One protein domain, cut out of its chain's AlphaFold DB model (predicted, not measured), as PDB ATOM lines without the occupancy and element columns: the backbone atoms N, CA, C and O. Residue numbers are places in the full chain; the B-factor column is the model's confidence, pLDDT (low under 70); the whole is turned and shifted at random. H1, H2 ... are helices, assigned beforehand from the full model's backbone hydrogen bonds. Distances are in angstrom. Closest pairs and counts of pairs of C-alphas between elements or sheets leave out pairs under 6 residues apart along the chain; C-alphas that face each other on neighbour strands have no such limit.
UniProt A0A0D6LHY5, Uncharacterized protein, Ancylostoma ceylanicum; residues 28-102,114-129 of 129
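This is residues 28 to 102 and 114 to 129 of the 129 residues of an uncharacterized protein of Ancylostoma ceylanicum (UniProt A0A0D6LHY5). What is the picture? Short helices H1, H2, H3 and H5 cluster round small H4 near the middle, with H1 and H6 on opposite sides. What makes it up? Of 91 printed residues, under half are in six named helices, H1 to H6 in order: all helix, no named strand. How large? It is compact, radius of gyration of the C-alphas 12.2 A, spanning 35 by 28 by 23 A.

Where does H1 begin? H1, residues 41 to 48, begins at C-alpha (36.662, -43.020, -14.165). What follows? H2 is residues 50 to 59, 14.2 A long; H3 is 61 to 67, H4 69 to 73, H5 90 to 100, 14.7 A long, and H6 116 to 119.

How does H2 stand to H1? They touch only at the corner, closest C-alphas Tyr 46 and Phe 53, 5.3 A. Are the backbones helical? Every O i to N i+4 pair is within hydrogen-bond range in H1, H2, H4 and H5, 2 of 3 in H3; H6 is too short.

Where is the cut? Residues 103 to 113 are not printed; C-alphas 102 and 114 are 16.4 A apart. Where is pLDDT under 70? At residues 76 to 88, 102 and 129.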
ATOM      1  N   THR A  28      39.058 -56.815   9.363       81.88
ATOM      2  CA  THR A  28      39.670 -57.843  10.221       81.88
ATOM      3  C   THR A  28      40.678 -58.690   9.447       81.88
ATOM      4  O   THR A  28      41.449 -59.432  10.052       81.88
ATOM      5  N   LYS A  29      40.690 -58.560   8.115       88.56
ATOM      6  CA  LYS A  29      41.644 -59.146   7.166       88.56
ATOM      7  C   LYS A  29      41.985 -58.120   6.084       88.56
ATOM      8  O   LYS A  29      41.376 -57.052   6.035       88.56
ATOM      9  N   THR A  30      42.931 -58.450   5.207       90.81
ATOM     10  CA  THR A  30      43.317 -57.603   4.073       90.81
ATOM     11  C   THR A  30      42.090 -57.178   3.256       90.81
ATOM     12  O   THR A  30      41.354 -58.044   2.763       90.81
ATOM     13  N   PRO A  31      41.839 -55.870   3.094       91.69
ATOM     14  CA  PRO A  31      40.736 -55.386   2.279       91.69
ATOM     15  C   PRO A  31      40.899 -55.722   0.797       91.69
ATOM     16  O   PRO A  31      42.004 -55.709   0.258       91.69
ATOM     17  N   CYS A  32      39.781 -55.958   0.116       92.94
ATOM     18  CA  CYS A  32      39.769 -56.075  -1.337       92.94
ATOM     19  C   CYS A  32      40.102 -54.737  -1.980       92.94
ATOM     20  O   CYS A  32      39.435 -53.737  -1.715       92.94
ATOM     21  N   CYS A  33      41.077 -54.736  -2.882       92.56
ATOM     22  CA  CYS A  33      41.485 -53.536  -3.585       92.56
ATOM     23  C   CYS A  33      40.789 -53.443  -4.940       92.56
ATOM     24  O   CYS A  33      41.229 -54.013  -5.940       92.56
ATOM     25  N   VAL A  34      39.665 -52.730  -4.956       91.88
ATOM     26  CA  VAL A  34      38.829 -52.523  -6.142       91.88
ATOM     27  C   VAL A  34      38.579 -51.033  -6.361       91.88
ATOM     28  O   VAL A  34      38.520 -50.262  -5.406       91.88
ATOM     29  N   ASP A  35      38.430 -50.619  -7.618       93.00
ATOM     30  CA  ASP A  35      37.958 -49.267  -7.929       93.00
ATOM     31  C   ASP A  35      36.459 -49.190  -7.596       93.00
ATOM     32  O   ASP A  35      35.680 -50.028  -8.055       93.00
ATOM     33  N   THR A  36      36.051 -48.211  -6.786       93.00
ATOM     34  CA  THR A  36      34.639 -48.036  -6.385       93.00
ATOM     35  C   THR A  36      33.941 -46.903  -7.130       93.00
ATOM     36  O   THR A  36      32.712 -46.821  -7.115       93.00
ATOM     37  N   LEU A  37      34.702 -46.039  -7.810       92.38
ATOM     38  CA  LEU A  37      34.133 -45.078  -8.751       92.38
ATOM     39  C   LEU A  37      33.518 -45.797  -9.957       92.38
ATOM     40  O   LEU A  37      33.813 -46.960 -10.236       92.38
ATOM     41  N   LEU A  38      32.676 -45.074 -10.702       92.69
ATOM     42  CA  LEU A  38      32.071 -45.599 -11.926       92.69
ATOM     43  C   LEU A  38      33.139 -46.196 -12.867       92.69
ATOM     44  O   LEU A  38      34.247 -45.646 -12.970       92.69
ATOM     45  N   PRO A  39      32.816 -47.287 -13.589       89.81
ATOM     46  CA  PRO A  39      33.758 -47.948 -14.480       89.81
ATOM     47  C   PRO A  39      34.455 -46.967 -15.430       89.81
ATOM     48  O   PRO A  39      33.820 -46.153 -16.096       89.81
ATOM     49  N   GLY A  40      35.785 -47.042 -15.493       88.75
ATOM     50  CA  GLY A  40      36.599 -46.207 -16.377       88.75
ATOM     51  C   GLY A  40      36.924 -44.803 -15.856       88.75
ATOM     52  O   GLY A  40      37.781 -44.154 -16.456       88.75
ATOM     53  N   VAL A  41      36.345 -44.343 -14.738       95.56
ATOM     54  CA  VAL A  41      36.662 -43.020 -14.165       95.56
ATOM     55  C   VAL A  41      38.128 -42.929 -13.750       95.56
ATOM     56  O   VAL A  41      38.814 -41.997 -14.161       95.56
ATOM     57  N   CYS A  42      38.651 -43.912 -13.011       94.56
ATOM     58  CA  CYS A  42      40.056 -43.912 -12.592       94.56
ATOM     59  C   CYS A  42      41.014 -43.915 -13.798       94.56
ATOM     60  O   CYS A  42      41.976 -43.149 -13.827       94.56
ATOM     61  N   ARG A  43      40.683 -44.664 -14.861       91.81
ATOM     62  CA  ARG A  43      41.424 -44.641 -16.134       91.81
ATOM     63  C   ARG A  43      41.364 -43.279 -16.826       91.81
ATOM     64  O   ARG A  43      42.381 -42.801 -17.317       91.81
ATOM     65  N   ALA A  44      40.196 -42.641 -16.869       93.81
ATOM     66  CA  ALA A  44      40.048 -41.311 -17.457       93.81
ATOM     67  C   ALA A  44      40.846 -40.255 -16.677       93.81
ATOM     68  O   ALA A  44      41.495 -39.400 -17.280       93.81
ATOM     69  N   LEU A  45      40.851 -40.337 -15.341       94.00
ATOM     70  CA  LEU A  45      41.655 -39.469 -14.480       94.00
ATOM     71  C   LEU A  45      43.156 -39.669 -14.717       94.00
ATOM     72  O   LEU A  45      43.875 -38.674 -14.835       94.00
ATOM     73  N   TYR A  46      43.606 -40.923 -14.831       91.12
ATOM     74  CA  TYR A  46      44.986 -41.251 -15.182       91.12
ATOM     75  C   TYR A  46      45.362 -40.640 -16.535       91.12
ATOM     76  O   TYR A  46      46.246 -39.788 -16.576       91.12
ATOM     77  N   ASN A  47      44.622 -40.962 -17.602       89.81
ATOM     78  CA  ASN A  47      44.894 -40.489 -18.966       89.81
ATOM     79  C   ASN A  47      44.863 -38.960 -19.093       89.81
ATOM     80  O   ASN A  47      45.572 -38.384 -19.915       89.81
ATOM     81  N   ARG A  48      44.041 -38.277 -18.286       93.50
ATOM     82  CA  ARG A  48      43.969 -36.812 -18.283       93.50
ATOM     83  C   ARG A  48      45.247 -36.178 -17.742       93.50
ATOM     84  O   ARG A  48      45.687 -35.158 -18.265       93.50
ATOM     85  N   ASN A  49      45.783 -36.699 -16.639       92.69
ATOM     86  CA  ASN A  49      47.011 -36.184 -16.036       92.69
ATOM     87  C   ASN A  49      47.650 -37.234 -15.118       92.69
ATOM     88  O   ASN A  49      47.294 -37.364 -13.943       92.69
ATOM     89  N   HIS A  50      48.661 -37.916 -15.648       89.19
ATOM     90  CA  HIS A  50      49.321 -39.039 -14.987       89.19
ATOM     91  C   HIS A  50      50.011 -38.608 -13.683       89.19
ATOM     92  O   HIS A  50      49.948 -39.312 -12.674       89.19
ATOM     93  N   ALA A  51      50.643 -37.429 -13.680       89.62
ATOM     94  CA  ALA A  51      51.350 -36.900 -12.516       89.62
ATOM     95  C   ALA A  51      50.377 -36.552 -11.382       89.62
ATOM     96  O   ALA A  51      50.619 -36.895 -10.226       89.62
ATOM     97  N   LYS A  52      49.244 -35.919 -11.710       93.75
ATOM     98  CA  LYS A  52      48.200 -35.599 -10.731       93.75
ATOM     99  C   LYS A  52      47.547 -36.866 -10.183       93.75
ATOM    100  O   LYS A  52      47.354 -36.942  -8.974       93.75
ATOM    101  N   PHE A  53      47.237 -37.840 -11.041       93.25
ATOM    102  CA  PHE A  53      46.678 -39.127 -10.622       93.25
ATOM    103  C   PHE A  53      47.630 -39.863  -9.676       93.25
ATOM    104  O   PHE A  53      47.248 -40.197  -8.558       93.25
ATOM    105  N   THR A  54      48.900 -40.009 -10.073       90.19
ATOM    106  CA  THR A  54      49.929 -40.646  -9.236       90.19
ATOM    107  C   THR A  54      50.075 -39.917  -7.904       90.19
ATOM    108  O   THR A  54      50.152 -40.561  -6.866       90.19
ATOM    109  N   ARG A  55      50.066 -38.577  -7.900       91.88
ATOM    110  CA  ARG A  55      50.125 -37.807  -6.652       91.88
ATOM    111  C   ARG A  55      48.954 -38.141  -5.735       91.88
ATOM    112  O   ARG A  55      49.183 -38.375  -4.561       91.88
ATOM    113  N   GLN A  56      47.730 -38.210  -6.261       95.12
ATOM    114  CA  GLN A  56      46.561 -38.585  -5.459       95.12
ATOM    115  C   GLN A  56      46.699 -39.996  -4.876       95.12
ATOM    116  O   GLN A  56      46.489 -40.152  -3.679       95.12
ATOM    117  N   CYS A  57      47.159 -40.983  -5.655       93.00
ATOM    118  CA  CYS A  57      47.438 -42.329  -5.132       93.00
ATOM    119  C   CYS A  57      48.467 -42.334  -3.985       93.00
ATOM    120  O   CYS A  57      48.421 -43.195  -3.123       93.00
ATOM    121  N   ARG A  58      49.418 -41.391  -3.962       91.38
ATOM    122  CA  ARG A  58      50.522 -41.377  -2.982       91.38
ATOM    123  C   ARG A  58      50.328 -40.402  -1.826       91.38
ATOM    124  O   ARG A  58      51.180 -40.341  -0.952       91.38
ATOM    125  N   THR A  59      49.266 -39.596  -1.831       92.75
ATOM    126  CA  THR A  59      49.047 -38.578  -0.787       92.75
ATOM    127  C   THR A  59      47.624 -38.534  -0.245       92.75
ATOM    128  O   THR A  59      47.374 -37.777   0.687       92.75
ATOM    129  N   ASN A  60      46.677 -39.260  -0.840       94.94
ATOM    130  CA  ASN A  60      45.276 -39.245  -0.430       94.94
ATOM    131  C   ASN A  60      44.793 -40.685  -0.169       94.94
ATOM    132  O   ASN A  60      44.588 -41.424  -1.134       94.94
ATOM    133  N   PRO A  61      44.604 -41.092   1.102       92.50
ATOM    134  CA  PRO A  61      44.227 -42.464   1.442       92.50
ATOM    135  C   PRO A  61      42.845 -42.854   0.904       92.50
ATOM    136  O   PRO A  61      42.692 -43.972   0.418       92.50
ATOM    137  N   ASP A  62      41.866 -41.945   0.884       93.56
ATOM    138  CA  ASP A  62      40.538 -42.237   0.326       93.56
ATOM    139  C   ASP A  62      40.618 -42.467  -1.181       93.56
ATOM    140  O   ASP A  62      40.020 -43.398  -1.725       93.56
ATOM    141  N   PHE A  63      41.401 -41.642  -1.878       95.44
ATOM    142  CA  PHE A  63      41.622 -41.837  -3.305       95.44
ATOM    143  C   PHE A  63      42.334 -43.169  -3.578       95.44
ATOM    144  O   PHE A  63      41.929 -43.913  -4.473       95.44
ATOM    145  N   SER A  64      43.366 -43.464  -2.784       93.44
ATOM    146  CA  SER A  64      44.230 -44.629  -2.950       93.44
ATOM    147  C   SER A  64      43.542 -45.942  -2.603       93.44
ATOM    148  O   SER A  64      43.675 -46.882  -3.363       93.44
ATOM    149  N   PHE A  65      42.804 -46.033  -1.498       92.62
ATOM    150  CA  PHE A  65      42.290 -47.313  -0.990       92.62
ATOM    151  C   PHE A  65      40.786 -47.496  -1.164       92.62
ATOM    152  O   PHE A  65      40.314 -48.631  -1.140       92.62
ATOM    153  N   ILE A  66      40.030 -46.410  -1.358       91.88
ATOM    154  CA  ILE A  66      38.572 -46.475  -1.506       91.88
ATOM    155  C   ILE A  66      38.184 -46.253  -2.965       91.88
ATOM    156  O   ILE A  66      37.504 -47.086  -3.553       91.88
ATOM    157  N   GLN A  67      38.603 -45.146  -3.579       94.50
ATOM    158  CA  GLN A  67      38.055 -44.715  -4.872       94.50
ATOM    159  C   GLN A  67      38.685 -45.429  -6.071       94.50
ATOM    160  O   GLN A  67      37.959 -45.926  -6.935       94.50
ATOM    161  N   CYS A  68      40.016 -45.478  -6.124       94.81
ATOM    162  CA  CYS A  68      40.779 -45.963  -7.275       94.81
ATOM    163  C   CYS A  68      41.827 -47.015  -6.886       94.81
ATOM    164  O   CYS A  68      42.940 -46.995  -7.409       94.81
ATOM    165  N   CYS A  69      41.488 -47.925  -5.969       93.94
ATOM    166  CA  CYS A  69      42.453 -48.859  -5.394       93.94
ATOM    167  C   CYS A  69      43.159 -49.731  -6.424       93.94
ATOM    168  O   CYS A  69      44.391 -49.725  -6.515       93.94
ATOM    169  N   HIS A  70      42.399 -50.441  -7.254       92.06
ATOM    170  CA  HIS A  70      42.998 -51.317  -8.251       92.06
ATOM    171  C   HIS A  70      43.858 -50.510  -9.236       92.06
ATOM    172  O   HIS A  70      44.980 -50.897  -9.564       92.06
ATOM    173  N   SER A  71      43.368 -49.341  -9.656       91.56
ATOM    174  CA  SER A  71      44.103 -48.427 -10.531       91.56
ATOM    175  C   SER A  71      45.378 -47.850  -9.889       91.56
ATOM    176  O   SER A  71      46.357 -47.626 -10.594       91.56
ATOM    177  N   CYS A  72      45.406 -47.622  -8.575       91.44
ATOM    178  CA  CYS A  72      46.569 -47.078  -7.870       91.44
ATOM    179  C   CYS A  72      47.644 -48.131  -7.555       91.44
ATOM    180  O   CYS A  72      48.827 -47.774  -7.501       91.44
ATOM    181  N   HIS A  73      47.263 -49.396  -7.340       90.88
ATOM    182  CA  HIS A  73      48.164 -50.403  -6.762       90.88
ATOM    183  C   HIS A  73      48.375 -51.665  -7.600       90.88
ATOM    184  O   HIS A  73      49.326 -52.392  -7.329       90.88
ATOM    185  N   PHE A  74      47.535 -51.942  -8.600       87.00
ATOM    186  CA  PHE A  74      47.586 -53.217  -9.331       87.00
ATOM    187  C   PHE A  74      47.481 -53.088 -10.847       87.00
ATOM    188  O   PHE A  74      47.521 -54.095 -11.550       87.00
ATOM    189  N   ASN A  75      47.374 -51.870 -11.376       77.19
ATOM    190  CA  ASN A  75      47.338 -51.677 -12.814       77.19
ATOM    191  C   ASN A  75      48.757 -51.644 -13.404       77.19
ATOM    192  O   ASN A  75      49.474 -50.650 -13.302       77.19
ATOM    193  N   ASP A  76      49.129 -52.742 -14.052       68.38
ATOM    194  CA  ASP A  76      50.385 -52.951 -14.773       68.38
ATOM    195  C   ASP A  76      50.547 -52.053 -16.014       68.38
ATOM    196  O   ASP A  76      51.672 -51.766 -16.423       68.38
ATOM    197  N   THR A  77      49.444 -51.541 -16.570       63.84
ATOM    198  CA  THR A  77      49.443 -50.556 -17.667       63.84
ATOM    199  C   THR A  77      49.596 -49.105 -17.193       63.84
ATOM    200  O   THR A  77      49.862 -48.209 -18.003       63.84
ATOM    201  N   PHE A  78      49.457 -48.839 -15.888       64.31
ATOM    202  CA  PHE A  78      49.648 -47.511 -15.309       64.31
ATOM    203  C   PHE A  78      51.058 -47.380 -14.730       64.31
ATOM    204  O   PHE A  78      51.379 -47.858 -13.645       64.31
ATOM    205  N   PHE A  79      51.926 -46.682 -15.463       55.19
ATOM    206  CA  PHE A  79      53.260 -46.350 -14.986       55.19
ATOM    207  C   PHE A  79      53.142 -45.355 -13.831       55.19
ATOM    208  O   PHE A  79      52.887 -44.165 -14.034       55.19
ATOM    209  N   THR A  80      53.348 -45.829 -12.603       52.53
ATOM    210  CA  THR A  80      53.551 -44.924 -11.469       52.53
ATOM    211  C   THR A  80      54.805 -44.096 -11.747       52.53
ATOM    212  O   THR A  80      55.810 -44.616 -12.239       52.53
ATOM    213  N   GLY A  81      54.702 -42.777 -11.556       47.81
ATOM    214  CA  GLY A  81      55.708 -41.794 -11.967       47.81
ATOM    215  C   GLY A  81      57.144 -42.277 -11.729       47.81
ATOM    216  O   GLY A  81      57.538 -42.436 -10.576       47.81
ATOM    217  N   LYS A  82      57.856 -42.506 -12.851       45.56
ATOM    218  CA  LYS A  82      59.226 -43.040 -13.082       45.56
ATOM    219  C   LYS A  82      59.300 -44.187 -14.107       45.56
ATOM    220  O   LYS A  82      60.373 -44.766 -14.259       45.56
ATOM    221  N   SER A  83      58.220 -44.510 -14.828       48.06
ATOM    222  CA  SER A  83      58.267 -45.526 -15.905       48.06
ATOM    223  C   SER A  83      58.652 -46.921 -15.394       48.06
ATOM    224  O   SER A  83      59.180 -47.741 -16.141       48.06
ATOM    225  N   ARG A  84      58.431 -47.182 -14.102       46.00
ATOM    226  CA  ARG A  84      58.672 -48.484 -13.484       46.00
ATOM    227  C   ARG A  84      57.321 -49.177 -13.300       46.00
ATOM    228  O   ARG A  84      56.367 -48.489 -12.922       46.00
ATOM    229  N   PRO A  85      57.222 -50.488 -13.582       53.22
ATOM    230  CA  PRO A  85      56.013 -51.242 -13.284       53.22
ATOM    231  C   PRO A  85      55.653 -51.050 -11.812       53.22
ATOM    232  O   PRO A  85      56.538 -50.860 -10.969       53.22
ATOM    233  N   VAL A  86      54.355 -51.067 -11.514       57.28
ATOM    234  CA  VAL A  86      53.878 -51.123 -10.134       57.28
ATOM    235  C   VAL A  86      54.550 -52.325  -9.475       57.28
ATOM    236  O   VAL A  86      54.337 -53.465  -9.882       57.28
ATOM    237  N   VAL A  87      55.453 -52.066  -8.527       65.44
ATOM    238  CA  VAL A  87      56.142 -53.135  -7.796       65.44
ATOM    239  C   VAL A  87      55.097 -53.956  -7.044       65.44
ATOM    240  O   VAL A  87      54.137 -53.382  -6.531       65.44
ATOM    241  N   ALA A  88      55.282 -55.278  -6.972       63.59
ATOM    242  CA  ALA A  88      54.318 -56.193  -6.348       63.59
ATOM    243  C   ALA A  88      53.904 -55.750  -4.930       63.59
ATOM    244  O   ALA A  88      52.756 -55.920  -4.538       63.59
ATOM    245  N   ASP A  89      54.797 -55.075  -4.208       73.69
ATOM    246  CA  ASP A  89      54.594 -54.655  -2.819       73.69
ATOM    247  C   ASP A  89      54.034 -53.233  -2.651       73.69
ATOM    248  O   ASP A  89      53.987 -52.721  -1.530       73.69
ATOM    249  N   LEU A  90      53.626 -52.557  -3.732       86.19
ATOM    250  CA  LEU A  90      53.229 -51.147  -3.651       86.19
ATOM    251  C   LEU A  90      52.010 -50.938  -2.743       86.19
ATOM    252  O   LEU A  90      52.017 -50.018  -1.934       86.19
ATOM    253  N   TYR A  91      51.018 -51.831  -2.812       89.88
ATOM    254  CA  TYR A  91      49.843 -51.797  -1.936       89.88
ATOM    255  C   TYR A  91      50.219 -51.798  -0.447       89.88
ATOM    256  O   TYR A  91      49.793 -50.912   0.295       89.88
ATOM    257  N   ARG A  92      51.064 -52.749  -0.027       89.19
ATOM    258  CA  ARG A  92      51.547 -52.855   1.358       89.19
ATOM    259  C   ARG A  92      52.270 -51.586   1.791       89.19
ATOM    260  O   ARG A  92      51.954 -51.012   2.829       89.19
ATOM    261  N   LYS A  93      53.207 -51.126   0.961       87.94
ATOM    262  CA  LYS A  93      54.008 -49.937   1.247       87.94
ATOM    263  C   LYS A  93      53.138 -48.693   1.432       87.94
ATOM    264  O   LYS A  93      53.327 -47.943   2.384       87.94
ATOM    265  N   ASP A  94      52.187 -48.467   0.532       90.31
ATOM    266  CA  ASP A  94      51.293 -47.316   0.637       90.31
ATOM    267  C   ASP A  94      50.397 -47.414   1.878       90.31
ATOM    268  O   ASP A  94      50.068 -46.391   2.470       90.31
ATOM    269  N   ALA A  95      49.996 -48.622   2.294       90.19
ATOM    270  CA  ALA A  95      49.177 -48.805   3.489       90.19
ATOM    271  C   ALA A  95      49.955 -48.434   4.758       90.19
ATOM    272  O   ALA A  95      49.446 -47.712   5.615       90.19
ATOM    273  N   GLU A  96      51.217 -48.853   4.851       86.88
ATOM    274  CA  GLU A  96      52.115 -48.455   5.936       86.88
ATOM    275  C   GLU A  96      52.318 -46.929   5.959       86.88
ATOM    276  O   GLU A  96      52.177 -46.287   7.003       86.88
ATOM    277  N   GLU A  97      52.586 -46.322   4.797       88.69
ATOM    278  CA  GLU A  97      52.873 -44.888   4.688       88.69
ATOM    279  C   GLU A  97      51.645 -43.991   4.919       88.69
ATOM    280  O   GLU A  97      51.778 -42.938   5.551       88.69
ATOM    281  N   LEU A  98      50.470 -44.375   4.410       88.94
ATOM    282  CA  LEU A  98      49.270 -43.531   4.397       88.94
ATOM    283  C   LEU A  98      48.277 -43.843   5.516       88.94
ATOM    284  O   LEU A  98      47.510 -42.953   5.882       88.94
ATOM    285  N   LEU A  99      48.265 -45.070   6.045       86.38
ATOM    286  CA  LEU A  99      47.288 -45.491   7.055       86.38
ATOM    287  C   LEU A  99      47.915 -45.666   8.442       86.38
ATOM    288  O   LEU A  99      47.251 -45.381   9.432       86.38
ATOM    289  N   MET A 100      49.176 -46.105   8.533       79.38
ATOM    290  CA  MET A 100      49.791 -46.477   9.820       79.38
ATOM    291  C   MET A 100      50.790 -45.461  10.370       79.38
ATOM    292  O   MET A 100      50.992 -45.396  11.579       79.38
ATOM    293  N   LYS A 101      51.418 -44.648   9.513       73.69
ATOM    294  CA  LYS A 101      52.529 -43.756   9.892       73.69
ATOM    295  C   LYS A 101      52.222 -42.775  11.039       73.69
ATOM    296  O   LYS A 101      53.150 -42.314  11.694       73.69
ATOM    297  N   ASN A 102      50.949 -42.463  11.287       66.12
ATOM    298  CA  ASN A 102      50.522 -41.536  12.340       66.12
ATOM    299  C   ASN A 102      49.732 -42.209  13.476       66.12
ATOM    300  O   ASN A 102      49.154 -41.493  14.289       66.12
ATOM    301  N   TYR A 114      48.509 -56.070   5.200       86.25
ATOM    302  CA  TYR A 114      48.145 -55.428   3.933       86.25
ATOM    303  C   TYR A 114      48.838 -56.141   2.757       86.25
ATOM    304  O   TYR A 114      49.593 -55.541   1.999       86.25
ATOM    305  N   SER A 115      48.591 -57.445   2.619       89.75
ATOM    306  CA  SER A 115      49.177 -58.305   1.593       89.75
ATOM    307  C   SER A 115      48.650 -57.972   0.198       89.75
ATOM    308  O   SER A 115      47.446 -58.009  -0.060       89.75
ATOM    309  N   SER A 116      49.562 -57.705  -0.734       89.25
ATOM    310  CA  SER A 116      49.230 -57.444  -2.136       89.25
ATOM    311  C   SER A 116      48.529 -58.622  -2.819       89.25
ATOM    312  O   SER A 116      47.585 -58.415  -3.583       89.25
ATOM    313  N   ASP A 117      48.964 -59.855  -2.534       89.38
ATOM    314  CA  ASP A 117      48.416 -61.070  -3.148       89.38
ATOM    315  C   ASP A 117      46.985 -61.344  -2.688       89.38
ATOM    316  O   ASP A 117      46.128 -61.712  -3.495       89.38
ATOM    317  N   ILE A 118      46.696 -61.073  -1.412       91.19
ATOM    318  CA  ILE A 118      45.339 -61.186  -0.876       91.19
ATOM    319  C   ILE A 118      44.475 -60.054  -1.442       91.19
ATOM    320  O   ILE A 118      43.391 -60.311  -1.961       91.19
ATOM    321  N   ALA A 119      44.954 -58.804  -1.411       91.88
ATOM    322  CA  ALA A 119      44.185 -57.623  -1.814       91.88
ATOM    323  C   ALA A 119      43.699 -57.665  -3.275       91.88
ATOM    324  O   ALA A 119      42.607 -57.167  -3.573       91.88
ATOM    325  N   ARG A 120      44.480 -58.268  -4.181       89.69
ATOM    326  CA  ARG A 120      44.117 -58.455  -5.598       89.69
ATOM    327  C   ARG A 120      43.185 -59.647  -5.849       89.69
ATOM    328  O   ARG A 120      42.644 -59.762  -6.949       89.69
ATOM    329  N   ASN A 121      43.014 -60.542  -4.876       90.19
ATOM    330  CA  ASN A 121      42.227 -61.761  -5.018       90.19
ATOM    331  C   ASN A 121      40.842 -61.610  -4.357       90.19
ATOM    332  O   ASN A 121      40.718 -61.784  -3.143       90.19
ATOM    333  N   PRO A 122      39.758 -61.386  -5.132       87.75
ATOM    334  CA  PRO A 122      38.414 -61.152  -4.593       87.75
ATOM    335  C   PRO A 122      37.823 -62.329  -3.800       87.75
ATOM    336  O   PRO A 122      36.755 -62.169  -3.209       87.75
ATOM    337  N   LYS A 123      38.460 -63.509  -3.821       90.62
ATOM    338  CA  LYS A 123      38.053 -64.684  -3.037       90.62
ATOM    339  C   LYS A 123      38.716 -64.754  -1.658       90.62
ATOM    340  O   LYS A 123      38.210 -65.466  -0.799       90.62
ATOM    341  N   GLU A 124      39.831 -64.055  -1.458       91.69
ATOM    342  CA  GLU A 124      40.647 -64.142  -0.237       91.69
ATOM    343  C   GLU A 124      40.614 -62.854   0.594       91.69
ATOM    344  O   GLU A 124      40.773 -62.902   1.814       91.69
ATOM    345  N   CYS A 125      40.361 -61.712  -0.043       92.62
ATOM    346  CA  CYS A 125      40.240 -60.426   0.632       92.62
ATOM    347  C   CYS A 125      38.855 -60.172   1.245       92.62
ATOM    348  O   CYS A 125      37.841 -60.774   0.884       92.62
ATOM    349  N   GLN A 126      38.801 -59.205   2.163       91.56
ATOM    350  CA  GLN A 126      37.568 -58.716   2.771       91.56
ATOM    351  C   GLN A 126      36.988 -57.542   1.972       91.56
ATOM    352  O   GLN A 126      37.614 -56.489   1.846       91.56
ATOM    353  N   ARG A 127      35.747 -57.665   1.491       86.31
ATOM    354  CA  ARG A 127      34.993 -56.502   0.997       86.31
ATOM    355  C   ARG A 127      34.523 -55.653   2.175       86.31
ATOM    356  O   ARG A 127      33.985 -56.184   3.142       86.31
ATOM    357  N   LEU A 128      34.730 -54.342   2.083       74.94
ATOM    358  CA  LEU A 128      34.354 -53.384   3.131       74.94
ATOM    359  C   LEU A 128      32.982 -52.725   2.896       74.94
ATOM    360  O   LEU A 128      32.616 -51.831   3.652       74.94
ATOM    361  N   LEU A 129      32.238 -53.147   1.862       64.12
ATOM    362  CA  LEU A 129      30.962 -52.567   1.421       64.12
ATOM    363  C   LEU A 129      29.944 -53.635   1.026       64.12
ATOM    364  O   LEU A 129      30.375 -54.644   0.418       64.12
TER     365      LEU A 129